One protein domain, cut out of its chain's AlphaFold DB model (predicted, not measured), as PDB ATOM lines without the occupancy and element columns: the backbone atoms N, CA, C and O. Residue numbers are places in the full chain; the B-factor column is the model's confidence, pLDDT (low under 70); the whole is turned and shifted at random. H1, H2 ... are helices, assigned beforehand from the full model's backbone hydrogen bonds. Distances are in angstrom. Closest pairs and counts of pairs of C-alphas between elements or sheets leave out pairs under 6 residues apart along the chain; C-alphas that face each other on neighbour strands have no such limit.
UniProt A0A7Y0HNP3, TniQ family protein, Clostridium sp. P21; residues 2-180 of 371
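This is residues 2 to 180 of the 371 residues of the protein "TniQ family protein" of Clostridium sp. P21 (UniProt A0A7Y0HNP3). With little regular structure, the domain forms two lobes: short helices H1 to H6, and mostly loops, residues 110 to 180, with H7 inside and H8 at the seam. The 179 printed residues include eight named helices, H1 to H8, and no named strand: all helix, 58 residues in named elements. It is compact, radius of gyration of the C-alphas 16.3 A, spanning 46 by 39 by 26 A.

H1, residues 17 to 27, touches H2, 32 to 39, about perpendicular at 75 degrees; closest C-alphas Ser 25 and Tyr 32, 5.6 A. H1 touches H3, 49 to 57, closest C-alphas Ile 17 and Asp 56, 5.5 A. H2 touches H4, 65 to 72, closest C-alphas Ile 39 and Ser 67, 5.1 A. H5, 77 to 81, H6, 85 to 91, H7, 115 to 120, and H8, 126 to 129, touch no helix. O i to N i+4 pairs are within hydrogen-bond range throughout H1, H2, H4, H5 and H7, 2 of 3 in H6, 1 of 5 in H3, which has 5 of 6 at i+3.

H1 begins at C-alpha 17 (-20.849, -10.167, -17.662) and is 15.6 A long; H8 ends at C-alpha 129 (-16.561, -20.389, -15.363).

The printed part has no cut. Link H6 to H7 is long. Residues 2 and 93 to 96 have pLDDT under 70.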
ATOM      1  N   THR A   2     -35.009   9.018 -23.154       56.22
ATOM      2  CA  THR A   2     -33.750   8.408 -22.704       56.22
ATOM      3  C   THR A   2     -33.861   6.890 -22.794       56.22
ATOM      4  O   THR A   2     -34.671   6.313 -22.078       56.22
ATOM      5  N   ASN A   3     -33.029   6.238 -23.610       80.00
ATOM      6  CA  ASN A   3     -32.955   4.771 -23.718       80.00
ATOM      7  C   ASN A   3     -32.353   4.090 -22.469       80.00
ATOM      8  O   ASN A   3     -31.963   2.924 -22.525       80.00
ATOM      9  N   LYS A   4     -32.245   4.816 -21.351       88.81
ATOM     10  CA  LYS A   4     -31.595   4.370 -20.119       88.81
ATOM     11  C   LYS A   4     -32.515   3.463 -19.319       88.81
ATOM     12  O   LYS A   4     -33.716   3.713 -19.238       88.81
ATOM     13  N   LEU A   5     -31.931   2.465 -18.667       92.12
ATOM     14  CA  LEU A   5     -32.636   1.670 -17.673       92.12
ATOM     15  C   LEU A   5     -32.985   2.515 -16.443       92.12
ATOM     16  O   LEU A   5     -32.224   3.400 -16.025       92.12
ATOM     17  N   THR A   6     -34.148   2.218 -15.866       91.75
ATOM     18  CA  THR A   6     -34.672   2.897 -14.679       91.75
ATOM     19  C   THR A   6     -33.883   2.494 -13.440       91.75
ATOM     20  O   THR A   6     -33.436   3.363 -12.691       91.75
ATOM     21  N   VAL A   7     -33.649   1.190 -13.259       93.38
ATOM     22  CA  VAL A   7     -32.814   0.648 -12.183       93.38
ATOM     23  C   VAL A   7     -31.417   0.372 -12.727       93.38
ATOM     24  O   VAL A   7     -31.234  -0.424 -13.649       93.38
ATOM     25  N   ARG A   8     -30.408   1.031 -12.154       90.31
ATOM     26  CA  ARG A   8     -29.001   0.884 -12.545       90.31
ATOM     27  C   ARG A   8     -28.250   0.192 -11.420       90.31
ATOM     28  O   ARG A   8     -28.120   0.752 -10.335       90.31
ATOM     29  N   LEU A   9     -27.806  -1.033 -11.673       92.94
ATOM     30  CA  LEU A   9     -27.062  -1.818 -10.695       92.94
ATOM     31  C   LEU A   9     -25.574  -1.693 -10.941       92.94
ATOM     32  O   LEU A   9     -25.138  -1.744 -12.083       92.94
ATOM     33  N   GLU A  10     -24.799  -1.656  -9.867       93.50
ATOM     34  CA  GLU A  10     -23.353  -1.765  -9.974       93.50
ATOM     35  C   GLU A  10     -22.937  -3.211 -10.254       93.50
ATOM     36  O   GLU A  10     -23.406  -4.165  -9.611       93.50
ATOM     37  N   ILE A  11     -22.043  -3.358 -11.234       95.19
ATOM     38  CA  ILE A  11     -21.346  -4.610 -11.505       95.19
ATOM     39  C   ILE A  11     -20.287  -4.843 -10.426       95.19
ATOM     40  O   ILE A  11     -19.467  -3.968 -10.144       95.19
ATOM     41  N   PHE A  12     -20.283  -6.021  -9.800       95.25
ATOM     42  CA  PHE A  12     -19.248  -6.311  -8.805       95.25
ATOM     43  C   PHE A  12     -17.902  -6.575  -9.485       95.25
ATOM     44  O   PHE A  12     -17.843  -7.117 -10.584       95.25
ATOM     45  N   ARG A  13     -16.793  -6.262  -8.805       94.12
ATOM     46  CA  ARG A  13     -15.428  -6.408  -9.349       94.12
ATOM     47  C   ARG A  13     -15.128  -7.790  -9.948       94.12
ATOM     48  O   ARG A  13     -14.367  -7.882 -10.904       94.12
ATOM     49  N   ASP A  14     -15.651  -8.857  -9.355       95.75
ATOM     50  CA  ASP A  14     -15.385 -10.238  -9.766       95.75
ATOM     51  C   ASP A  14     -16.595 -10.943 -10.387       95.75
ATOM     52  O   ASP A  14     -16.561 -12.152 -10.620       95.75
ATOM     53  N   GLU A  15     -17.657 -10.194 -10.664       96.75
ATOM     54  CA  GLU A  15     -18.851 -10.686 -11.336       96.75
ATOM     55  C   GLU A  15     -18.593 -10.957 -12.823       96.75
ATOM     56  O   GLU A  15     -17.816 -10.247 -13.459       96.75
ATOM     57  N   SER A  16     -19.234 -11.984 -13.382       96.12
ATOM     58  CA  SER A  16     -19.220 -12.226 -14.829       96.12
ATOM     59  C   SER A  16     -20.202 -11.307 -15.570       96.12
ATOM     60  O   SER A  16     -21.252 -10.952 -15.032       96.12
ATOM     61  N   ILE A  17     -19.922 -10.961 -16.831       96.50
ATOM     62  CA  ILE A  17     -20.849 -10.167 -17.662       96.50
ATOM     63  C   ILE A  17     -22.225 -10.829 -17.755       96.50
ATOM     64  O   ILE A  17     -23.248 -10.160 -17.603       96.50
ATOM     65  N   SER A  18     -22.263 -12.150 -17.931       95.00
ATOM     66  CA  SER A  18     -23.511 -12.915 -17.942       95.00
ATOM     67  C   SER A  18     -24.312 -12.748 -16.642       95.00
ATOM     68  O   SER A  18     -25.518 -12.515 -16.684       95.00
ATOM     69  N   SER A  19     -23.661 -12.788 -15.476       95.88
ATOM     70  CA  SER A  19     -24.312 -12.555 -14.178       95.88
ATOM     71  C   SER A  19     -24.883 -11.149 -14.062       95.88
ATOM     72  O   SER A  19     -26.028 -10.971 -13.642       95.88
ATOM     73  N   TYR A  20     -24.099 -10.155 -14.471       96.88
ATOM     74  CA  TYR A  20     -24.512  -8.763 -14.419       96.88
ATOM     75  C   TYR A  20     -25.767  -8.513 -15.265       96.88
ATOM     76  O   TYR A  20     -26.736  -7.922 -14.781       96.88
ATOM     77  N   ILE A  21     -25.796  -9.045 -16.492       95.44
ATOM     78  CA  ILE A  21     -26.960  -8.957 -17.383       95.44
ATOM     79  C   ILE A  21     -28.179  -9.633 -16.745       95.44
ATOM     80  O   ILE A  21     -29.263  -9.054 -16.796       95.44
ATOM     81  N   PHE A  22     -28.037 -10.792 -16.082       94.75
ATOM     82  CA  PHE A  22     -29.150 -11.414 -15.345       94.75
ATOM     83  C   PHE A  22     -29.722 -10.492 -14.266       94.75
ATOM     84  O   PHE A  22     -30.937 -10.295 -14.220       94.75
ATOM     85  N   ARG A  23     -28.865  -9.907 -13.419       95.31
ATOM     86  CA  ARG A  23     -29.308  -9.025 -12.327       95.31
ATOM     87  C   ARG A  23     -29.993  -7.772 -12.856       95.31
ATOM     88  O   ARG A  23     -31.102  -7.463 -12.439       95.31
ATOM     89  N   VAL A  24     -29.356  -7.074 -13.795       95.31
ATOM     90  CA  VAL A  24     -29.893  -5.827 -14.358       95.31
ATOM     91  C   VAL A  24     -31.203  -6.067 -15.099       95.31
ATOM     92  O   VAL A  24     -32.128  -5.269 -14.956       95.31
ATOM     93  N   SER A  25     -31.315  -7.169 -15.847       94.62
ATOM     94  CA  SER A  25     -32.560  -7.515 -16.542       94.62
ATOM     95  C   SER A  25     -33.698  -7.728 -15.548       94.62
ATOM     96  O   SER A  25     -34.757  -7.124 -15.703       94.62
ATOM     97  N   LYS A  26     -33.456  -8.522 -14.493       93.94
ATOM     98  CA  LYS A  26     -34.454  -8.829 -13.464       93.94
ATOM     99  C   LYS A  26     -34.983  -7.562 -12.789       93.94
ATOM    100  O   LYS A  26     -36.192  -7.362 -12.746       93.94
ATOM    101  N   GLU A  27     -34.090  -6.693 -12.320       94.94
ATOM    102  CA  GLU A  27     -34.472  -5.468 -11.601       94.94
ATOM    103  C   GLU A  27     -35.184  -4.433 -12.488       94.94
ATOM    104  O   GLU A  27     -35.837  -3.527 -11.982       94.94
ATOM    105  N   ASN A  28     -35.100  -4.573 -13.815       95.06
ATOM    106  CA  ASN A  28     -35.833  -3.737 -14.768       95.06
ATOM    107  C   ASN A  28     -37.041  -4.451 -15.403       95.06
ATOM    108  O   ASN A  28     -37.610  -3.935 -16.361       95.06
ATOM    109  N   GLY A  29     -37.431  -5.636 -14.915       94.56
ATOM    110  CA  GLY A  29     -38.566  -6.389 -15.462       94.56
ATOM    111  C   GLY A  29     -38.359  -6.876 -16.902       94.56
ATOM    112  O   GLY A  29     -39.325  -7.132 -17.619       94.56
ATOM    113  N   LEU A  30     -37.106  -6.994 -17.345       94.75
ATOM    114  CA  LEU A  30     -36.732  -7.463 -18.676       94.75
ATOM    115  C   LEU A  30     -36.326  -8.937 -18.632       94.75
ATOM    116  O   LEU A  30     -35.727  -9.419 -17.671       94.75
ATOM    117  N   SER A  31     -36.577  -9.658 -19.726       93.50
ATOM    118  CA  SER A  31     -35.918 -10.952 -19.921       93.50
ATOM    119  C   SER A  31     -34.440 -10.751 -20.273       93.50
ATOM    120  O   SER A  31     -34.077  -9.768 -20.923       93.50
ATOM    121  N   TYR A  32     -33.600 -11.722 -19.909       93.62
ATOM    122  CA  TYR A  32     -32.164 -11.715 -20.215       93.62
ATOM    123  C   TYR A  32     -31.873 -11.441 -21.702       93.62
ATOM    124  O   TYR A  32     -31.085 -10.560 -22.043       93.62
ATOM    125  N   LEU A  33     -32.546 -12.171 -22.603       94.06
ATOM    126  CA  LEU A  33     -32.350 -12.014 -24.047       94.06
ATOM    127  C   LEU A  33     -32.881 -10.677 -24.563       94.06
ATOM    128  O   LEU A  33     -32.304 -10.138 -25.504       94.06
ATOM    129  N   ALA A  34     -33.957 -10.135 -23.982       94.19
ATOM    130  CA  ALA A  34     -34.451  -8.818 -24.371       94.19
ATOM    131  C   ALA A  34     -33.391  -7.753 -24.079       94.19
ATOM    132  O   ALA A  34     -33.020  -7.010 -24.983       94.19
ATOM    133  N   PHE A  35     -32.835  -7.744 -22.864       95.00
ATOM    134  CA  PHE A  35     -31.803  -6.777 -22.513       95.00
ATOM    135  C   PHE A  35     -30.515  -6.981 -23.322       95.00
ATOM    136  O   PHE A  35     -29.971  -6.012 -23.843       95.00
ATOM    137  N   TRP A  36     -30.065  -8.222 -23.533       94.75
ATOM    138  CA  TRP A  36     -28.902  -8.473 -24.388       94.75
ATOM    139  C   TRP A  36     -29.129  -7.984 -25.828       94.75
ATOM    140  O   TRP A  36     -28.284  -7.287 -26.385       94.75
ATOM    141  N   ASN A  37     -30.301  -8.238 -26.420       94.50
ATOM    142  CA  ASN A  37     -30.627  -7.723 -27.754       94.50
ATOM    143  C   ASN A  37     -30.665  -6.186 -27.826       94.50
ATOM    144  O   ASN A  37     -30.489  -5.642 -28.911       94.50
ATOM    145  N   MET A  38     -30.869  -5.492 -26.704       93.88
ATOM    146  CA  MET A  38     -30.821  -4.030 -26.645       93.88
ATOM    147  C   MET A  38     -29.387  -3.473 -26.673       93.88
ATOM    148  O   MET A  38     -29.213  -2.323 -27.073       93.88
ATOM    149  N   ILE A  39     -28.385  -4.249 -26.244       94.44
ATOM    150  CA  ILE A  39     -26.972  -3.826 -26.138       94.44
ATOM    151  C   ILE A  39     -26.031  -4.555 -27.105       94.44
ATOM    152  O   ILE A  39     -24.823  -4.401 -26.992       94.44
ATOM    153  N   LYS A  40     -26.524  -5.404 -28.009       93.38
ATOM    154  CA  LYS A  40     -25.665  -6.204 -28.899       93.38
ATOM    155  C   LYS A  40     -25.058  -5.381 -30.043       93.38
ATOM    156  O   LYS A  40     -25.676  -4.437 -30.524       93.38
ATOM    157  N   SER A  41     -23.896  -5.808 -30.540       87.81
ATOM    158  CA  SER A  41     -23.189  -5.145 -31.652       87.81
ATOM    159  C   SER A  41     -23.850  -5.334 -33.023       87.81
ATOM    160  O   SER A  41     -23.802  -4.440 -33.862       87.81
ATOM    161  N   SER A  42     -24.459  -6.497 -33.281       84.06
ATOM    162  CA  SER A  42     -25.107  -6.806 -34.566       84.06
ATOM    163  C   SER A  42     -26.621  -6.686 -34.463       84.06
ATOM    164  O   SER A  42     -27.241  -7.316 -33.612       84.06
ATOM    165  N   THR A  43     -27.246  -5.949 -35.378       75.25
ATOM    166  CA  THR A  43     -28.713  -5.859 -35.470       75.25
ATOM    167  C   THR A  43     -29.342  -6.990 -36.286       75.25
ATOM    168  O   THR A  43     -30.556  -7.163 -36.221       75.25
ATOM    169  N   LYS A  44     -28.539  -7.768 -37.028       76.19
ATOM    170  CA  LYS A  44     -29.027  -8.761 -38.001       76.19
ATOM    171  C   LYS A  44     -29.491 -10.071 -37.363       76.19
ATOM    172  O   LYS A  44     -30.467 -10.645 -37.831       76.19
ATOM    173  N   ASP A  45     -28.844 -10.493 -36.278       82.62
ATOM    174  CA  ASP A  45     -29.105 -11.777 -35.622       82.62
ATOM    175  C   ASP A  45     -29.570 -11.572 -34.183       82.62
ATOM    176  O   ASP A  45     -29.056 -10.702 -33.478       82.62
ATOM    177  N   TYR A  46     -30.551 -12.352 -33.729       85.31
ATOM    178  CA  TYR A  46     -31.005 -12.320 -32.339       85.31
ATOM    179  C   TYR A  46     -30.021 -13.037 -31.419       85.31
ATOM    180  O   TYR A  46     -29.559 -14.127 -31.740       85.31
ATOM    181  N   ALA A  47     -29.769 -12.447 -30.251       89.50
ATOM    182  CA  ALA A  47     -28.946 -13.063 -29.222       89.50
ATOM    183  C   ALA A  47     -29.536 -14.407 -28.768       89.50
ATOM    184  O   ALA A  47     -30.747 -14.507 -28.536       89.50
ATOM    185  N   GLN A  48     -28.679 -15.416 -28.600       89.31
ATOM    186  CA  GLN A  48     -29.085 -16.762 -28.195       89.31
ATOM    187  C   GLN A  48     -28.411 -17.193 -26.892       89.31
ATOM    188  O   GLN A  48     -27.245 -16.904 -26.641       89.31
ATOM    189  N   PHE A  49     -29.122 -17.956 -26.057       88.50
ATOM    190  CA  PHE A  49     -28.551 -18.473 -24.805       88.50
ATOM    191  C   PHE A  49     -27.332 -19.376 -25.023       88.50
ATOM    192  O   PHE A  49     -26.421 -19.355 -24.200       88.50
ATOM    193  N   SER A  50     -27.284 -20.120 -26.129       86.62
ATOM    194  CA  SER A  50     -26.134 -20.948 -26.530       86.62
ATOM    195  C   SER A  50     -24.831 -20.146 -26.638       86.62
ATOM    196  O   SER A  50     -23.742 -20.695 -26.474       86.62
ATOM    197  N   GLU A  51     -24.932 -18.835 -26.861       87.69
ATOM    198  CA  GLU A  51     -23.805 -17.921 -27.002       87.69
ATOM    199  C   GLU A  51     -23.408 -17.259 -25.677       87.69
ATOM    200  O   GLU A  51     -22.433 -16.520 -25.647       87.69
ATOM    201  N   ILE A  52     -24.096 -17.525 -24.557       89.56
ATOM    202  CA  ILE A  52     -23.869 -16.823 -23.279       89.56
ATOM    203  C   ILE A  52     -22.402 -16.823 -22.837       89.56
ATOM    204  O   ILE A  52     -21.914 -15.860 -22.248       89.56
ATOM    205  N   ASN A  53     -21.671 -17.889 -23.169       88.25
ATOM    206  CA  ASN A  53     -20.263 -18.007 -22.833       88.25
ATOM    207  C   ASN A  53     -19.399 -16.923 -23.473       88.25
ATOM    208  O   ASN A  53     -18.396 -16.533 -22.879       88.25
ATOM    209  N   ILE A  54     -19.769 -16.441 -24.659       89.75
ATOM    210  CA  ILE A  54     -18.969 -15.473 -25.400       89.75
ATOM    211  C   ILE A  54     -18.904 -14.124 -24.687       89.75
ATOM    212  O   ILE A  54     -17.868 -13.467 -24.723       89.75
ATOM    213  N   LEU A  55     -19.957 -13.776 -23.943       92.62
ATOM    214  CA  LEU A  55     -20.035 -12.550 -23.153       92.62
ATOM    215  C   LEU A  55     -18.989 -12.516 -22.042       92.62
ATOM    216  O   LEU A  55     -18.385 -11.482 -21.774       92.62
ATOM    217  N   ASP A  56     -18.741 -13.663 -21.417       94.12
ATOM    218  CA  ASP A  56     -17.743 -13.766 -20.357       94.12
ATOM    219  C   ASP A  56     -16.329 -13.936 -20.917       94.12
ATOM    220  O   ASP A  56     -15.366 -13.718 -20.192       94.12
ATOM    221  N   ILE A  57     -16.178 -14.341 -22.183       92.00
ATOM    222  CA  ILE A  57     -14.877 -14.631 -22.800       92.00
ATOM    223  C   ILE A  57     -14.329 -13.416 -23.550       92.00
ATOM    224  O   ILE A  57     -13.207 -12.987 -23.284       92.00
ATOM    225  N   ALA A  58     -15.103 -12.887 -24.495       91.12
ATOM    226  CA  ALA A  58     -14.723 -11.796 -25.382       91.12
ATOM    227  C   ALA A  58     -15.970 -10.970 -25.771       91.12
ATOM    228  O   ALA A  58     -16.493 -11.118 -26.874       91.12
ATOM    229  N   PRO A  59     -16.467 -10.099 -24.875       92.94
ATOM    230  CA  PRO A  59     -17.743  -9.409 -25.076       92.94
ATOM    231  C   PRO A  59     -17.731  -8.341 -26.175       92.94
ATOM    232  O   PRO A  59     -18.800  -7.979 -26.653       92.94
ATOM    233  N   LEU A  60     -16.568  -7.814 -26.575       90.12
ATOM    234  CA  LEU A  60     -16.493  -6.606 -27.415       90.12
ATOM    235  C   LEU A  60     -17.024  -6.778 -28.852       90.12
ATOM    236  O   LEU A  60     -17.401  -5.781 -29.460       90.12
ATOM    237  N   GLY A  61     -17.092  -8.003 -29.378       87.25
ATOM    238  CA  GLY A  61     -17.734  -8.305 -30.666       87.25
ATOM    239  C   GLY A  61     -19.229  -8.616 -30.567       87.25
ATOM    240  O   GLY A  61     -19.902  -8.749 -31.588       87.25
ATOM    241  N   HIS A  62     -19.758  -8.742 -29.345       90.75
ATOM    242  CA  HIS A  62     -21.136  -9.165 -29.073       90.75
ATOM    243  C   HIS A  62     -21.958  -8.133 -28.304       90.75
ATOM    244  O   HIS A  62     -23.184  -8.257 -28.249       90.75
ATOM    245  N   ILE A  63     -21.307  -7.137 -27.708       93.94
ATOM    246  CA  ILE A  63     -21.920  -6.024 -26.994       93.94
ATOM    247  C   ILE A  63     -21.405  -4.723 -27.608       93.94
ATOM    248  O   ILE A  63     -20.201  -4.468 -27.652       93.94
ATOM    249  N   ASP A  64     -22.335  -3.899 -28.080       94.50
ATOM    250  CA  ASP A  64     -22.065  -2.535 -28.497       94.50
ATOM    251  C   ASP A  64     -21.758  -1.674 -27.271       94.50
ATOM    252  O   ASP A  64     -22.527  -1.636 -26.305       94.50
ATOM    253  N   ARG A  65     -20.610  -0.998 -27.297       94.88
ATOM    254  CA  ARG A  65     -20.108  -0.250 -26.138       94.88
ATOM    255  C   ARG A  65     -20.974   0.966 -25.844       94.88
ATOM    256  O   ARG A  65     -21.341   1.159 -24.689       94.88
ATOM    257  N   ASP A  66     -21.353   1.709 -26.874       94.56
ATOM    258  CA  ASP A  66     -22.134   2.935 -26.716       94.56
ATOM    259  C   ASP A  66     -23.539   2.607 -26.203       94.56
ATOM    260  O   ASP A  66     -23.998   3.189 -25.221       94.56
ATOM    261  N   SER A  67     -24.184   1.585 -26.773       93.94
ATOM    262  CA  SER A  67     -25.476   1.084 -26.299       93.94
ATOM    263  C   SER A  67     -25.398   0.553 -24.866       93.94
ATOM    264  O   SER A  67     -26.316   0.771 -24.073       93.94
ATOM    265  N   TYR A  68     -24.321  -0.150 -24.502       95.31
ATOM    266  CA  TYR A  68     -24.112  -0.615 -23.131       95.31
ATOM    267  C   TYR A  68     -24.003   0.557 -22.147       95.31
ATOM    268  O   TYR A  68     -24.702   0.569 -21.129       95.31
ATOM    269  N   GLU A  69     -23.166   1.549 -22.453       95.31
ATOM    270  CA  GLU A  69     -22.961   2.726 -21.604       95.31
ATOM    271  C   GLU A  69     -24.229   3.578 -21.502       95.31
ATOM    272  O   GLU A  69     -24.626   3.966 -20.401       95.31
ATOM    273  N   GLU A  70     -24.919   3.809 -22.624       94.31
ATOM    274  CA  GLU A  70     -26.171   4.561 -22.664       94.31
ATOM    275  C   GLU A  70     -27.225   3.898 -21.772       94.31
ATOM    276  O   GLU A  70     -27.827   4.561 -20.923       94.31
ATOM    277  N   ARG A  71     -27.435   2.586 -21.929       94.06
ATOM    278  CA  ARG A  71     -28.515   1.867 -21.244       94.06
ATOM    279  C   ARG A  71     -28.231   1.634 -19.772       94.06
ATOM    280  O   ARG A  71     -29.135   1.795 -18.953       94.06
ATOM    281  N   THR A  72     -27.005   1.245 -19.433       93.75
ATOM    282  CA  THR A  72     -26.650   0.867 -18.057       93.75
ATOM    283  C   THR A  72     -26.182   2.051 -17.219       93.75
ATOM    284  O   THR A  72     -26.349   2.040 -16.002       93.75
ATOM    285  N   GLY A  73     -25.615   3.081 -17.851       90.94
ATOM    286  CA  GLY A  73     -24.914   4.165 -17.168       90.94
ATOM    287  C   GLY A  73     -23.531   3.779 -16.627       90.94
ATOM    288  O   GLY A  73     -22.942   4.580 -15.904       90.94
ATOM    289  N   TYR A  74     -23.012   2.590 -16.952       90.94
ATOM    290  CA  TYR A  74     -21.685   2.119 -16.542       90.94
ATOM    291  C   TYR A  74     -20.706   2.137 -17.704       90.94
ATOM    292  O   TYR A  74     -21.075   1.812 -18.824       90.94
ATOM    293  N   SER A  75     -19.439   2.442 -17.413       93.62
ATOM    294  CA  SER A  75     -18.370   2.437 -18.415       93.62
ATOM    295  C   SER A  75     -18.202   1.061 -19.064       93.62
ATOM    296  O   SER A  75     -18.155   0.033 -18.379       93.62
ATOM    297  N   SER A  76     -18.010   1.053 -20.380       93.94
ATOM    298  CA  SER A  76     -17.699  -0.127 -21.190       93.94
ATOM    299  C   SER A  76     -16.374  -0.795 -20.812       93.94
ATOM    300  O   SER A  76     -16.170  -1.964 -21.137       93.94
ATOM    301  N   GLU A  77     -15.508  -0.137 -20.036       93.94
ATOM    302  CA  GLU A  77     -14.311  -0.756 -19.447       93.94
ATOM    303  C   GLU A  77     -14.678  -1.913 -18.493       93.94
ATOM    304  O   GLU A  77     -13.899  -2.853 -18.311       93.94
ATOM    305  N   SER A  78     -15.892  -1.909 -17.927       94.00
ATOM    306  CA  SER A  78     -16.419  -3.056 -17.170       94.00
ATOM    307  C   SER A  78     -16.551  -4.316 -18.031       94.00
ATOM    308  O   SER A  78     -16.205  -5.393 -17.557       94.00
ATOM    309  N   LEU A  79     -16.908  -4.203 -19.318       94.19
ATOM    310  CA  LEU A  79     -16.944  -5.347 -20.244       94.19
ATOM    311  C   LEU A  79     -15.581  -6.043 -20.323       94.19
ATOM    312  O   LEU A  79     -15.491  -7.265 -20.422       94.19
ATOM    313  N   ILE A  80     -14.504  -5.265 -20.234       92.50
ATOM    314  CA  ILE A  80     -13.131  -5.756 -20.308       92.50
ATOM    315  C   ILE A  80     -12.680  -6.314 -18.945       92.50
ATOM    316  O   ILE A  80     -12.040  -7.361 -18.893       92.50
ATOM    317  N   ASN A  81     -13.015  -5.647 -17.836       93.75
ATOM    318  CA  ASN A  81     -12.626  -6.060 -16.478       93.75
ATOM    319  C   ASN A  81     -13.377  -7.287 -15.946       93.75
ATOM    320  O   ASN A  81     -12.829  -8.033 -15.136       93.75
ATOM    321  N   ASN A  82     -14.615  -7.486 -16.390       96.19
ATOM    322  CA  ASN A  82     -15.521  -8.527 -15.909       96.19
ATOM    323  C   ASN A  82     -15.661  -9.696 -16.900       96.19
ATOM    324  O   ASN A  82     -16.596 -10.493 -16.815       96.19
ATOM    325  N   SER A  83     -14.697  -9.831 -17.815       95.44
ATOM    326  CA  SER A  83     -14.576 -10.938 -18.766       95.44
ATOM    327  C   SER A  83     -13.136 -11.464 -18.840       95.44
ATOM    328  O   SER A  83     -12.195 -10.889 -18.290       95.44
ATOM    329  N   PHE A  84     -12.929 -12.569 -19.557       94.38
ATOM    330  CA  PHE A  84     -11.603 -13.107 -19.861       94.38
ATOM    331  C   PHE A  84     -10.885 -12.342 -20.984       94.38
ATOM    332  O   PHE A  84      -9.788 -12.747 -21.384       94.38
ATOM    333  N   TYR A  85     -11.436 -11.216 -21.458       92.38
ATOM    334  CA  TYR A  85     -10.855 -10.437 -22.549       92.38
ATOM    335  C   TYR A  85      -9.417 -10.008 -22.238       92.38
ATOM    336  O   TYR A  85      -8.530 -10.214 -23.065       92.38
ATOM    337  N   LYS A  86      -9.137  -9.515 -21.018       89.44
ATOM    338  CA  LYS A  86      -7.762  -9.145 -20.610       89.44
ATOM    339  C   LYS A  86      -6.807 -10.329 -20.647       89.44
ATOM    340  O   LYS A  86      -5.635 -10.159 -20.972       89.44
ATOM    341  N   VAL A  87      -7.283 -11.534 -20.331       91.75
ATOM    342  CA  VAL A  87      -6.459 -12.746 -20.413       91.75
ATOM    343  C   VAL A  87      -6.106 -13.024 -21.865       91.75
ATOM    344  O   VAL A  87      -4.938 -13.215 -22.174       91.75
ATOM    345  N   LEU A  88      -7.081 -12.998 -22.771       89.75
ATOM    346  CA  LEU A  88      -6.820 -13.196 -24.195       89.75
ATOM    347  C   LEU A  88      -5.871 -12.129 -24.749       89.75
ATOM    348  O   LEU A  88      -4.876 -12.460 -25.392       89.75
ATOM    349  N   GLU A  89      -6.131 -10.862 -24.445       87.00
ATOM    350  CA  GLU A  89      -5.331  -9.735 -24.916       87.00
ATOM    351  C   GLU A  89      -3.863  -9.817 -24.457       87.00
ATOM    352  O   GLU A  89      -2.959  -9.479 -25.223       87.00
ATOM    353  N   LYS A  90      -3.604 -10.322 -23.242       86.56
ATOM    354  CA  LYS A  90      -2.246 -10.491 -22.690       86.56
ATOM    355  C   LYS A  90      -1.361 -11.429 -23.514       86.56
ATOM    356  O   LYS A  90      -0.148 -11.222 -23.549       86.56
ATOM    357  N   PHE A  91      -1.937 -12.449 -24.151       83.50
ATOM    358  CA  PHE A  91      -1.179 -13.501 -24.848       83.50
ATOM    359  C   PHE A  91      -1.404 -13.533 -26.369       83.50
ATOM    360  O   PHE A  91      -0.779 -14.344 -27.059       83.50
ATOM    361  N   CYS A  92      -2.288 -12.692 -26.913       75.00
ATOM    362  CA  CYS A  92      -2.568 -12.630 -28.348       75.00
ATOM    363  C   CYS A  92      -1.798 -11.497 -29.033       75.00
ATOM    364  O   CYS A  92      -1.660 -10.395 -28.507       75.00
ATOM    365  N   LYS A  93      -1.334 -11.760 -30.258       68.12
ATOM    366  CA  LYS A  93      -0.714 -10.755 -31.124       68.12
ATOM    367  C   LYS A  93      -1.782 -10.150 -32.047       68.12
ATOM    368  O   LYS A  93      -2.537 -10.895 -32.655       68.12
ATOM    369  N   ASN A  94      -1.784  -8.823 -32.198       58.84
ATOM    370  CA  ASN A  94      -2.501  -8.072 -33.242       58.84
ATOM    371  C   ASN A  94      -4.037  -8.234 -33.299       58.84
ATOM    372  O   ASN A  94      -4.572  -8.622 -34.330       58.84
ATOM    373  N   GLY A  95      -4.757  -7.869 -32.236       59.03
ATOM    374  CA  GLY A  95      -6.184  -7.505 -32.325       59.03
ATOM    375  C   GLY A  95      -7.196  -8.635 -32.571       59.03
ATOM    376  O   GLY A  95      -8.369  -8.440 -32.283       59.03
ATOM    377  N   GLU A  96      -6.786  -9.831 -33.001       68.81
ATOM    378  CA  GLU A  96      -7.687 -10.984 -33.200       68.81
ATOM    379  C   GLU A  96      -7.970 -11.754 -31.893       68.81
ATOM    380  O   GLU A  96      -7.866 -12.979 -31.822       68.81
ATOM    381  N   VAL A  97      -8.317 -11.027 -30.829       78.25
ATOM    382  CA  VAL A  97      -8.601 -11.582 -29.492       78.25
ATOM    383  C   VAL A  97      -9.722 -12.628 -29.561       78.25
ATOM    384  O   VAL A  97      -9.605 -13.705 -28.980       78.25
ATOM    385  N   GLU A  98     -10.760 -12.355 -30.349       73.19
ATOM    386  CA  GLU A  98     -11.977 -13.171 -30.460       73.19
ATOM    387  C   GLU A  98     -11.759 -14.530 -31.134       73.19
ATOM    388  O   GLU A  98     -12.461 -15.495 -30.848       73.19
ATOM    389  N   ARG A  99     -10.751 -14.638 -32.008       74.19
ATOM    390  CA  ARG A  99     -10.418 -15.890 -32.714       74.19
ATOM    391  C   ARG A  99      -9.390 -16.736 -31.969       74.19
ATOM    392  O   ARG A  99      -8.996 -17.808 -32.438       74.19
ATOM    393  N   SER A 100      -8.928 -16.258 -30.817       80.38
ATOM    394  CA  SER A 100      -7.877 -16.915 -30.066       80.38
ATOM    395  C   SER A 100      -8.324 -18.262 -29.511       80.38
ATOM    396  O   SER A 100      -9.286 -18.379 -28.758       80.38
ATOM    397  N   ARG A 101      -7.542 -19.301 -29.812       81.69
ATOM    398  CA  ARG A 101      -7.722 -20.641 -29.235       81.69
ATOM    399  C   ARG A 101      -6.956 -20.843 -27.927       81.69
ATOM    400  O   ARG A 101      -6.914 -21.962 -27.429       81.69
ATOM    401  N   LEU A 102      -6.359 -19.785 -27.365       84.56
ATOM    402  CA  LEU A 102      -5.531 -19.829 -26.150       84.56
ATOM    403  C   LEU A 102      -6.222 -20.520 -24.967       84.56
ATOM    404  O   LEU A 102      -5.564 -21.203 -24.180       84.56
ATOM    405  N   ILE A 103      -7.528 -20.287 -24.838       85.19
ATOM    406  CA  ILE A 103      -8.366 -20.730 -23.719       85.19
ATOM    407  C   ILE A 103      -9.500 -21.658 -24.169       85.19
ATOM    408  O   ILE A 103     -10.488 -21.842 -23.456       85.19
ATOM    409  N   SER A 104      -9.368 -22.248 -25.358       85.06
ATOM    410  CA  SER A 104     -10.370 -23.168 -25.895       85.06
ATOM    411  C   SER A 104     -10.548 -24.381 -24.970       85.06
ATOM    412  O   SER A 104      -9.584 -25.009 -24.542       85.06
ATOM    413  N   GLY A 105     -11.792 -24.702 -24.607       85.44
ATOM    414  CA  GLY A 105     -12.094 -25.830 -23.715       85.44
ATOM    415  C   GLY A 105     -11.676 -25.645 -22.247       85.44
ATOM    416  O   GLY A 105     -11.731 -26.605 -21.479       85.44
ATOM    417  N   ILE A 106     -11.263 -24.439 -21.833       90.12
ATOM    418  CA  ILE A 106     -10.992 -24.117 -20.419       90.12
ATOM    419  C   ILE A 106     -12.279 -23.866 -19.636       90.12
ATOM    420  O   ILE A 106     -12.309 -24.087 -18.423       90.12
ATOM    421  N   PHE A 107     -13.321 -23.393 -20.312       88.75
ATOM    422  CA  PHE A 107     -14.577 -23.013 -19.684       88.75
ATOM    423  C   PHE A 107     -15.593 -24.138 -19.730       88.75
ATOM    424  O   PHE A 107     -15.637 -24.916 -20.683       88.75
ATOM    425  N   ASP A 108     -16.404 -24.193 -18.684       81.62
ATOM    426  CA  ASP A 108     -17.536 -25.099 -18.596       81.62
ATOM    427  C   ASP A 108     -18.836 -24.399 -19.007       81.62
ATOM    428  O   ASP A 108     -18.976 -23.176 -18.923       81.62
ATOM    429  N   TYR A 109     -19.794 -25.205 -19.460       85.25
ATOM    430  CA  TYR A 109     -21.142 -24.755 -19.819       85.25
ATOM    431  C   TYR A 109     -22.106 -24.884 -18.626       85.25
ATOM    432  O   TYR A 109     -23.191 -24.297 -18.611       85.25
ATOM    433  N   GLU A 110     -21.710 -25.647 -17.605       91.50
ATOM    434  CA  GLU A 110     -22.440 -25.819 -16.358       91.50
ATOM    435  C   GLU A 110     -22.353 -24.570 -15.478       91.50
ATOM    436  O   GLU A 110     -21.279 -23.997 -15.276       91.50
ATOM    437  N   PHE A 111     -23.486 -24.184 -14.895       93.88
ATOM    438  CA  PHE A 111     -23.545 -23.145 -13.879       93.88
ATOM    439  C   PHE A 111     -22.975 -23.667 -12.572       93.88
ATOM    440  O   PHE A 111     -23.516 -24.596 -11.974       93.88
ATOM    441  N   ARG A 112     -21.897 -23.034 -12.111       96.00
ATOM    442  CA  ARG A 112     -21.302 -23.317 -10.809       96.00
ATOM    443  C   ARG A 112     -21.605 -22.231  -9.816       96.00
ATOM    444  O   ARG A 112     -21.512 -21.052 -10.148       96.00
ATOM    445  N   TYR A 113     -21.881 -22.635  -8.585       96.75
ATOM    446  CA  TYR A 113     -22.204 -21.694  -7.528       96.75
ATOM    447  C   TYR A 113     -21.727 -22.148  -6.151       96.75
ATOM    448  O   TYR A 113     -21.538 -23.333  -5.873       96.75
ATOM    449  N   CYS A 114     -21.543 -21.156  -5.284       97.25
ATOM    450  CA  CYS A 114     -21.410 -21.331  -3.847       97.25
ATOM    451  C   CYS A 114     -22.723 -20.873  -3.186       97.25
ATOM    452  O   CYS A 114     -23.025 -19.680  -3.267       97.25
ATOM    453  N   PRO A 115     -23.477 -21.762  -2.516       96.44
ATOM    454  CA  PRO A 115     -24.699 -21.403  -1.787       96.44
ATOM    455  C   PRO A 115     -24.509 -20.261  -0.788       96.44
ATOM    456  O   PRO A 115     -25.328 -19.352  -0.710       96.44
ATOM    457  N   LEU A 116     -23.375 -20.260  -0.082       97.06
ATOM    458  CA  LEU A 116     -23.050 -19.228   0.901       97.06
ATOM    459  C   LEU A 116     -22.806 -17.864   0.238       97.06
ATOM    460  O   LEU A 116     -23.276 -16.854   0.749       97.06
ATOM    461  N   CYS A 117     -22.145 -17.823  -0.928       96.56
ATOM    462  CA  CYS A 117     -22.014 -16.574  -1.686       96.56
ATOM    463  C   CYS A 117     -23.368 -16.083  -2.189       96.56
ATOM    464  O   CYS A 117     -23.629 -14.894  -2.081       96.56
ATOM    465  N   LEU A 118     -24.212 -16.971  -2.730       95.56
ATOM    466  CA  LEU A 118     -25.530 -16.576  -3.233       95.56
ATOM    467  C   LEU A 118     -26.401 -15.986  -2.120       95.56
ATOM    468  O   LEU A 118     -27.086 -14.997  -2.365       95.56
ATOM    469  N   LYS A 119     -26.301 -16.537  -0.904       95.19
ATOM    470  CA  LYS A 119     -26.976 -16.019   0.290       95.19
ATOM    471  C   LYS A 119     -26.505 -14.619   0.684       95.19
ATOM    472  O   LYS A 119     -27.302 -13.798   1.118       95.19
ATOM    473  N   GLU A 120     -25.201 -14.361   0.587       95.12
ATOM    474  CA  GLU A 120     -24.629 -13.046   0.895       95.12
ATOM    475  C   GLU A 120     -24.997 -12.013  -0.172       95.12
ATOM    476  O   GLU A 120     -25.452 -10.917   0.148       95.12
ATOM    477  N   LYS A 121     -24.746 -12.355  -1.442       93.38
ATOM    478  CA  LYS A 121     -25.006 -11.529  -2.621       93.38
ATOM    479  C   LYS A 121     -25.254 -12.436  -3.826       93.38
ATOM    480  O   LYS A 121     -24.354 -13.149  -4.272       93.38
ATOM    481  N   ALA A 122     -26.447 -12.354  -4.406       92.25
ATOM    482  CA  ALA A 122     -26.850 -13.173  -5.547       92.25
ATOM    483  C   ALA A 122     -26.182 -12.721  -6.865       92.25
ATOM    484  O   ALA A 122     -26.807 -12.094  -7.718       92.25
ATOM    485  N   TYR A 123     -24.901 -13.050  -7.035       95.62
ATOM    486  CA  TYR A 123     -24.169 -12.907  -8.294       95.62
ATOM    487  C   TYR A 123     -23.224 -14.089  -8.538       95.62
ATOM    488  O   TYR A 123     -22.848 -14.823  -7.619       95.62
ATOM    489  N   ASN A 124     -22.842 -14.295  -9.798       95.50
ATOM    490  CA  ASN A 124     -21.906 -15.336 -10.199       95.50
ATOM    491  C   ASN A 124     -20.514 -14.755 -10.457       95.50
ATOM    492  O   ASN A 124     -20.361 -13.765 -11.173       95.50
ATOM    493  N   ARG A 125     -19.489 -15.391  -9.882       96.06
ATOM    494  CA  ARG A 125     -18.102 -14.951 -10.047       96.06
ATOM    495  C   ARG A 125     -17.523 -15.457 -11.358       96.06
ATOM    496  O   ARG A 125     -17.613 -16.648 -11.656       96.06
ATOM    497  N   LEU A 126     -16.817 -14.590 -12.076       96.00
ATOM    498  CA  LEU A 126     -16.200 -14.905 -13.366       96.00
ATOM    499  C   LEU A 126     -15.278 -16.134 -13.299       96.00
ATOM    500  O   LEU A 126     -15.331 -17.004 -14.168       96.00
ATOM    501  N   ILE A 127     -14.475 -16.267 -12.238       95.81
ATOM    502  CA  ILE A 127     -13.538 -17.393 -12.081       95.81
ATOM    503  C   ILE A 127     -14.232 -18.762 -12.009       95.81
ATOM    504  O   ILE A 127     -13.604 -19.775 -12.315       95.81
ATOM    505  N   TRP A 128     -15.512 -18.828 -11.632       96.19
ATOM    506  CA  TRP A 128     -16.247 -20.096 -11.528       96.19
ATOM    507  C   TRP A 128     -16.582 -20.708 -12.892       96.19
ATOM    508  O   TRP A 128     -16.873 -21.902 -12.968       96.19
ATOM    509  N   ARG A 129     -16.450 -19.927 -13.972       94.06
ATOM    510  CA  ARG A 129     -16.561 -20.389 -15.363       94.06
ATOM    511  C   ARG A 129     -15.411 -21.316 -15.756       94.06
ATOM    512  O   ARG A 129     -15.536 -22.102 -16.691       94.06
ATOM    513  N   VAL A 130     -14.279 -21.243 -15.056       94.81
ATOM    514  CA  VAL A 130     -13.087 -22.048 -15.340       94.81
ATOM    515  C   VAL A 130     -13.279 -23.484 -14.850       94.81
ATOM    516  O   VAL A 130     -13.491 -23.736 -13.663       94.81
ATOM    517  N   LYS A 131     -13.070 -24.461 -15.738       93.12
ATOM    518  CA  LYS A 131     -13.272 -25.889 -15.461       93.12
ATOM    519  C   LYS A 131     -12.488 -26.439 -14.278       93.12
ATOM    520  O   LYS A 131     -12.985 -27.294 -13.545       93.12
ATOM    521  N   GLY A 132     -11.267 -25.952 -14.079       94.12
ATOM    522  CA  GLY A 132     -10.392 -26.371 -12.982       94.12
ATOM    523  C   GLY A 132     -10.778 -25.821 -11.604       94.12
ATOM    524  O   GLY A 132     -10.322 -26.369 -10.599       94.12
ATOM    525  N   ILE A 133     -11.607 -24.774 -11.540       96.44
ATOM    526  CA  ILE A 133     -12.034 -24.150 -10.285       96.44
ATOM    527  C   ILE A 133     -13.253 -24.907  -9.759       96.44
ATOM    528  O   ILE A 133     -14.337 -24.876 -10.336       96.44
ATOM    529  N   LYS A 134     -13.047 -25.638  -8.665       96.50
ATOM    530  CA  LYS A 134     -14.038 -26.510  -8.021       96.50
ATOM    531  C   LYS A 134     -14.364 -26.085  -6.594       96.50
ATOM    532  O   LYS A 134     -15.186 -26.732  -5.953       96.50
ATOM    533  N   MET A 135     -13.724 -25.038  -6.084       96.00
ATOM    534  CA  MET A 135     -13.869 -24.585  -4.705       96.00
ATOM    535  C   MET A 135     -14.079 -23.074  -4.657       96.00
ATOM    536  O   MET A 135     -13.434 -22.325  -5.390       96.00
ATOM    537  N   CYS A 136     -14.963 -22.626  -3.768       95.69
ATOM    538  CA  CYS A 136     -15.113 -21.213  -3.460       95.69
ATOM    539  C   CYS A 136     -13.866 -20.715  -2.718       95.69
ATOM    540  O   CYS A 136     -13.486 -21.249  -1.674       95.69
ATOM    541  N   ASN A 137     -13.223 -19.670  -3.232       91.94
ATOM    542  CA  ASN A 137     -12.056 -19.064  -2.598       91.94
ATOM    543  C   ASN A 137     -12.402 -18.311  -1.305       91.94
ATOM    544  O   ASN A 137     -11.521 -18.200  -0.454       91.94
ATOM    545  N   GLN A 138     -13.640 -17.836  -1.147       93.56
ATOM    546  CA  GLN A 138     -14.102 -17.142   0.056       93.56
ATOM    547  C   GLN A 138     -14.510 -18.133   1.153       93.56
ATOM    548  O   GLN A 138     -13.895 -18.158   2.213       93.56
ATOM    549  N   HIS A 139     -15.489 -18.998   0.879       94.50
ATOM    550  CA  HIS A 139     -16.068 -19.900   1.887       94.50
ATOM    551  C   HIS A 139     -15.382 -21.259   2.012       94.50
ATOM    552  O   HIS A 139     -15.742 -22.036   2.885       94.50
ATOM    553  N   LYS A 140     -14.424 -21.575   1.131       93.88
ATOM    554  CA  LYS A 140     -13.673 -22.846   1.127       93.88
ATOM    555  C   LYS A 140     -14.539 -24.112   1.006       93.88
ATOM    556  O   LYS A 140     -14.101 -25.192   1.376       93.88
ATOM    557  N   VAL A 141     -15.732 -23.992   0.426       95.19
ATOM    558  CA  VAL A 141     -16.628 -25.118   0.106       95.19
ATOM    559  C   VAL A 141     -16.526 -25.509  -1.367       95.19
ATOM    560  O   VAL A 141     -16.128 -24.695  -2.209       95.19
ATOM    561  N   ARG A 142     -16.909 -26.744  -1.705       96.19
ATOM    562  CA  ARG A 142     -16.995 -27.195  -3.097       96.19
ATOM    563  C   ARG A 142     -18.083 -26.413  -3.835       96.19
ATOM    564  O   ARG A 142     -19.191 -26.254  -3.330       96.19
ATOM    565  N   LEU A 143     -17.770 -25.956  -5.045       96.94
ATOM    566  CA  LEU A 143     -18.763 -25.374  -5.943       96.94
ATOM    567  C   LEU A 143     -19.708 -26.469  -6.436       96.94
ATOM    568  O   LEU A 143     -19.262 -27.543  -6.850       96.94
ATOM    569  N   LEU A 144     -21.001 -26.175  -6.408       96.62
ATOM    570  CA  LEU A 144     -22.052 -27.071  -6.870       96.62
ATOM    571  C   LEU A 144     -22.439 -26.718  -8.303       96.62
ATOM    572  O   LEU A 144     -22.419 -25.549  -8.678       96.62
ATOM    573  N   ASP A 145     -22.795 -27.731  -9.087       96.31
ATOM    574  CA  ASP A 145     -23.370 -27.607 -10.434       96.31
ATOM    575  C   ASP A 145     -24.772 -28.234 -10.538       96.31
ATOM    576  O   ASP A 145     -25.424 -28.171 -11.580       96.31
ATOM    577  N   ARG A 146     -25.263 -28.816  -9.441       96.69
ATOM    578  CA  ARG A 146     -26.575 -29.451  -9.324       96.69
ATOM    579  C   ARG A 146     -27.348 -28.853  -8.168       96.69
ATOM    580  O   ARG A 146     -26.782 -28.575  -7.115       96.69
ATOM    581  N   CYS A 147     -28.656 -28.727  -8.351       96.62
ATOM    582  CA  CYS A 147     -29.562 -28.355  -7.270       96.62
ATOM    583  C   CYS A 147     -29.639 -29.477  -6.225       96.62
ATOM    584  O   CYS A 147     -29.864 -30.624  -6.601       96.62
ATOM    585  N   LEU A 148     -29.537 -29.169  -4.929       94.88
ATOM    586  CA  LEU A 148     -29.656 -30.195  -3.881       94.88
ATOM    587  C   LEU A 148     -31.073 -30.762  -3.716       94.88
ATOM    588  O   LEU A 148     -31.220 -31.860  -3.197       94.88
ATOM    589  N   PHE A 149     -32.104 -30.051  -4.177       95.62
ATOM    590  CA  PHE A 149     -33.498 -30.476  -4.012       95.62
ATOM    591  C   PHE A 149     -33.968 -31.413  -5.127       95.62
ATOM    592  O   PHE A 149     -34.658 -32.390  -4.864       95.62
ATOM    593  N   CYS A 150     -33.594 -31.132  -6.381       97.12
ATOM    594  CA  CYS A 150     -34.015 -31.940  -7.533       97.12
ATOM    595  C   CYS A 150     -32.872 -32.708  -8.214       97.12
ATOM    596  O   CYS A 150     -33.116 -33.435  -9.173       97.12
ATOM    597  N   ASN A 151     -31.623 -32.519  -7.768       97.00
ATOM    598  CA  ASN A 151     -30.398 -33.157  -8.272       97.00
ATOM    599  C   ASN A 151     -30.099 -32.964  -9.780       97.00
ATOM    600  O   ASN A 151     -29.193 -33.583 -10.357       97.00
ATOM    601  N   LYS A 152     -30.840 -32.077 -10.454       97.81
ATOM    602  CA  LYS A 152     -30.626 -31.757 -11.867       97.81
ATOM    603  C   LYS A 152     -29.426 -30.832 -12.036       97.81
ATOM    604  O   LYS A 152     -29.234 -29.897 -11.255       97.81
ATOM    605  N   LEU A 153     -28.645 -31.103 -13.081       97.00
ATOM    606  CA  LEU A 153     -27.536 -30.261 -13.522       97.00
ATOM    607  C   LEU A 153     -28.074 -28.906 -13.986       97.00
ATOM    608  O   LEU A 153     -29.042 -28.848 -14.747       97.00
ATOM    609  N   ILE A 154     -27.444 -27.831 -13.532       95.81
ATOM    610  CA  ILE A 154     -27.806 -26.465 -13.887       95.81
ATOM    611  C   ILE A 154     -26.855 -26.002 -14.985       95.81
ATOM    612  O   ILE A 154     -25.639 -25.987 -14.805       95.81
ATOM    613  N   LYS A 155     -27.402 -25.625 -16.139       93.44
ATOM    614  CA  LYS A 155     -26.648 -24.981 -17.223       93.44
ATOM    615  C   LYS A 155     -26.946 -23.488 -17.242       93.44
ATOM    616  O   LYS A 155     -28.062 -23.093 -16.911       93.44
ATOM    617  N   TYR A 156     -25.987 -22.674 -17.680       88.94
ATOM    618  CA  TYR A 156     -26.187 -21.223 -17.799       88.94
ATOM    619  C   TYR A 156     -27.390 -20.867 -18.684       88.94
ATOM    620  O   TYR A 156     -28.193 -20.018 -18.320       88.94
ATOM    621  N   GLU A 157     -27.560 -21.585 -19.793       88.75
ATOM    622  CA  GLU A 157     -28.654 -21.411 -20.762       88.75
ATOM    623  C   GLU A 157     -30.054 -21.620 -20.166       88.75
ATOM    624  O   GLU A 157     -31.051 -21.165 -20.721       88.75
ATOM    625  N   GLN A 158     -30.140 -22.351 -19.054       90.81
ATOM    626  CA  GLN A 158     -31.404 -22.678 -18.400       90.81
ATOM    627  C   GLN A 158     -31.772 -21.652 -17.331       90.81
ATOM    628  O   GLN A 158     -32.914 -21.643 -16.873       90.81
ATOM    629  N   LEU A 159     -30.824 -20.813 -16.906       89.69
ATOM    630  CA  LEU A 159     -31.054 -19.850 -15.843       89.69
ATOM    631  C   LEU A 159     -32.103 -18.827 -16.271       89.69
ATOM    632  O   LEU A 159     -32.026 -18.212 -17.333       89.69
ATOM    633  N   ARG A 160     -33.091 -18.645 -15.399       86.88
ATOM    634  CA  ARG A 160     -34.076 -17.561 -15.480       86.88
ATOM    635  C   ARG A 160     -33.715 -16.438 -14.518       86.88
ATOM    636  O   ARG A 160     -33.855 -15.269 -14.850       86.88
ATOM    637  N   GLU A 161     -33.220 -16.825 -13.351       89.31
ATOM    638  CA  GLU A 161     -32.897 -15.950 -12.239       89.31
ATOM    639  C   GLU A 161     -31.698 -16.520 -11.475       89.31
ATOM    640  O   GLU A 161     -31.576 -17.736 -11.298       89.31
ATOM    641  N   LEU A 162     -30.802 -15.643 -11.022       91.31
ATOM    642  CA  LEU A 162     -29.682 -16.033 -10.170       91.31
ATOM    643  C   LEU A 162     -30.182 -16.344  -8.761       91.31
ATOM    644  O   LEU A 162     -30.933 -15.570  -8.182       91.31
ATOM    645  N   GLY A 163     -29.730 -17.463  -8.200       92.56
ATOM    646  CA  GLY A 163     -30.164 -17.914  -6.877       92.56
ATOM    647  C   GLY A 163     -31.292 -18.940  -6.909       92.56
ATOM    648  O   GLY A 163     -31.473 -19.634  -5.919       92.56
ATOM    649  N   LEU A 164     -31.976 -19.127  -8.043       95.00
ATOM    650  CA  LEU A 164     -33.058 -20.102  -8.175       95.00
ATOM    651  C   LEU A 164     -32.674 -21.271  -9.079       95.00
ATOM    652  O   LEU A 164     -32.036 -21.115 -10.121       95.00
ATOM    653  N   CYS A 165     -33.109 -22.472  -8.705       96.62
ATOM    654  CA  CYS A 165     -32.998 -23.631  -9.575       96.62
ATOM    655  C   CYS A 165     -33.937 -23.477 -10.783       96.62
ATOM    656  O   CYS A 165     -35.153 -23.418 -10.587       96.62
ATOM    657  N   PRO A 166     -33.443 -23.556 -12.032       95.75
ATOM    658  CA  PRO A 166     -34.302 -23.407 -13.208       95.75
ATOM    659  C   PRO A 166     -35.252 -24.592 -13.437       95.75
ATOM    660  O   PRO A 166     -36.152 -24.507 -14.264       95.75
ATOM    661  N   HIS A 167     -35.053 -25.706 -12.723       97.06
ATOM    662  CA  HIS A 167     -35.839 -26.930 -12.897       97.06
ATOM    663  C   HIS A 167     -36.934 -27.133 -11.853       97.06
ATOM    664  O   HIS A 167     -37.874 -27.873 -12.119       97.06
ATOM    665  N   CYS A 168     -36.775 -26.574 -10.651       96.81
ATOM    666  CA  CYS A 168     -37.726 -26.771  -9.549       96.81
ATOM    667  C   CYS A 168     -38.073 -25.489  -8.783       96.81
ATOM    668  O   CYS A 168     -38.874 -25.551  -7.861       96.81
ATOM    669  N   GLY A 169     -37.458 -24.350  -9.114       96.00
ATOM    670  CA  GLY A 169     -37.726 -23.067  -8.461       96.00
ATOM    671  C   GLY A 169     -37.169 -22.922  -7.043       96.00
ATOM    672  O   GLY A 169     -37.236 -21.832  -6.493       96.00
ATOM    673  N   ASN A 170     -36.592 -23.972  -6.446       96.50
ATOM    674  CA  ASN A 170     -36.004 -23.871  -5.109       96.50
ATOM    675  C   ASN A 170     -34.787 -22.941  -5.078       96.50
ATOM    676  O   ASN A 170     -33.991 -22.902  -6.024       96.50
ATOM    677  N   GLN A 171     -34.621 -22.267  -3.940       96.31
ATOM    678  CA  GLN A 171     -33.466 -21.430  -3.645       96.31
ATOM    679  C   GLN A 171     -32.175 -22.254  -3.610       96.31
ATOM    680  O   GLN A 171     -32.134 -23.391  -3.140       96.31
ATOM    681  N   LEU A 172     -31.096 -21.674  -4.117       96.44
ATOM    682  CA  LEU A 172     -29.769 -22.282  -4.185       96.44
ATOM    683  C   LEU A 172     -28.855 -21.821  -3.034       96.44
ATOM    684  O   LEU A 172     -27.677 -22.173  -3.019       96.44
ATOM    685  N   ASP A 173     -29.383 -21.050  -2.082       95.06
ATOM    686  CA  ASP A 173     -28.670 -20.315  -1.030       95.06
ATOM    687  C   ASP A 173     -28.769 -20.969   0.368       95.06
ATOM    688  O   ASP A 173     -28.985 -20.338   1.403       95.06
ATOM    689  N   PHE A 174     -28.582 -22.280   0.428       93.44
ATOM    690  CA  PHE A 174     -28.676 -23.058   1.665       93.44
ATOM    691  C   PHE A 174     -27.347 -23.134   2.436       93.44
ATOM    692  O   PHE A 174     -26.258 -22.867   1.921       93.44
ATOM    693  N   LYS A 175     -27.429 -23.542   3.708       92.38
ATOM    694  CA  LYS A 175     -26.244 -23.865   4.514       92.38
ATOM    695  C   LYS A 175     -25.609 -25.162   4.008       92.38
ATOM    696  O   LYS A 175     -26.317 -26.101   3.665       92.38
ATOM    697  N   ILE A 176     -24.281 -25.211   4.001       90.69
ATOM    698  CA  ILE A 176     -23.513 -26.421   3.691       90.69
ATOM    699  C   ILE A 176     -22.726 -26.808   4.938       90.69
ATOM    700  O   ILE A 176     -22.207 -25.939   5.639       90.69
ATOM    701  N   GLU A 177     -22.651 -28.105   5.208       88.50
ATOM    702  CA  GLU A 177     -21.826 -28.661   6.276       88.50
ATOM    703  C   GLU A 177     -20.328 -28.528   5.972       88.50
ATOM    704  O   GLU A 177     -19.908 -28.333   4.829       88.50
ATOM    705  N   ASN A 178     -19.497 -28.660   7.005       84.06
ATOM    706  CA  ASN A 178     -18.051 -28.649   6.821       84.06
ATOM    707  C   ASN A 178     -17.616 -29.832   5.952       84.06
ATOM    708  O   ASN A 178     -17.910 -30.989   6.245       84.06
ATOM    709  N   GLN A 179     -16.886 -29.530   4.882       88.25
ATOM    710  CA  GLN A 179     -16.371 -30.523   3.948       88.25
ATOM    711  C   GLN A 179     -14.886 -30.762   4.222       88.25
ATOM    712  O   GLN A 179     -14.097 -29.819   4.268       88.25
ATOM    713  N   ASN A 180     -14.502 -32.031   4.357       90.81
ATOM    714  CA  ASN A 180     -13.101 -32.428   4.467       90.81
ATOM    715  C   ASN A 180     -12.523 -32.678   3.074       90.81
ATOM    716  O   ASN A 180     -13.054 -33.474   2.298       90.81
TER     717      ASN A 180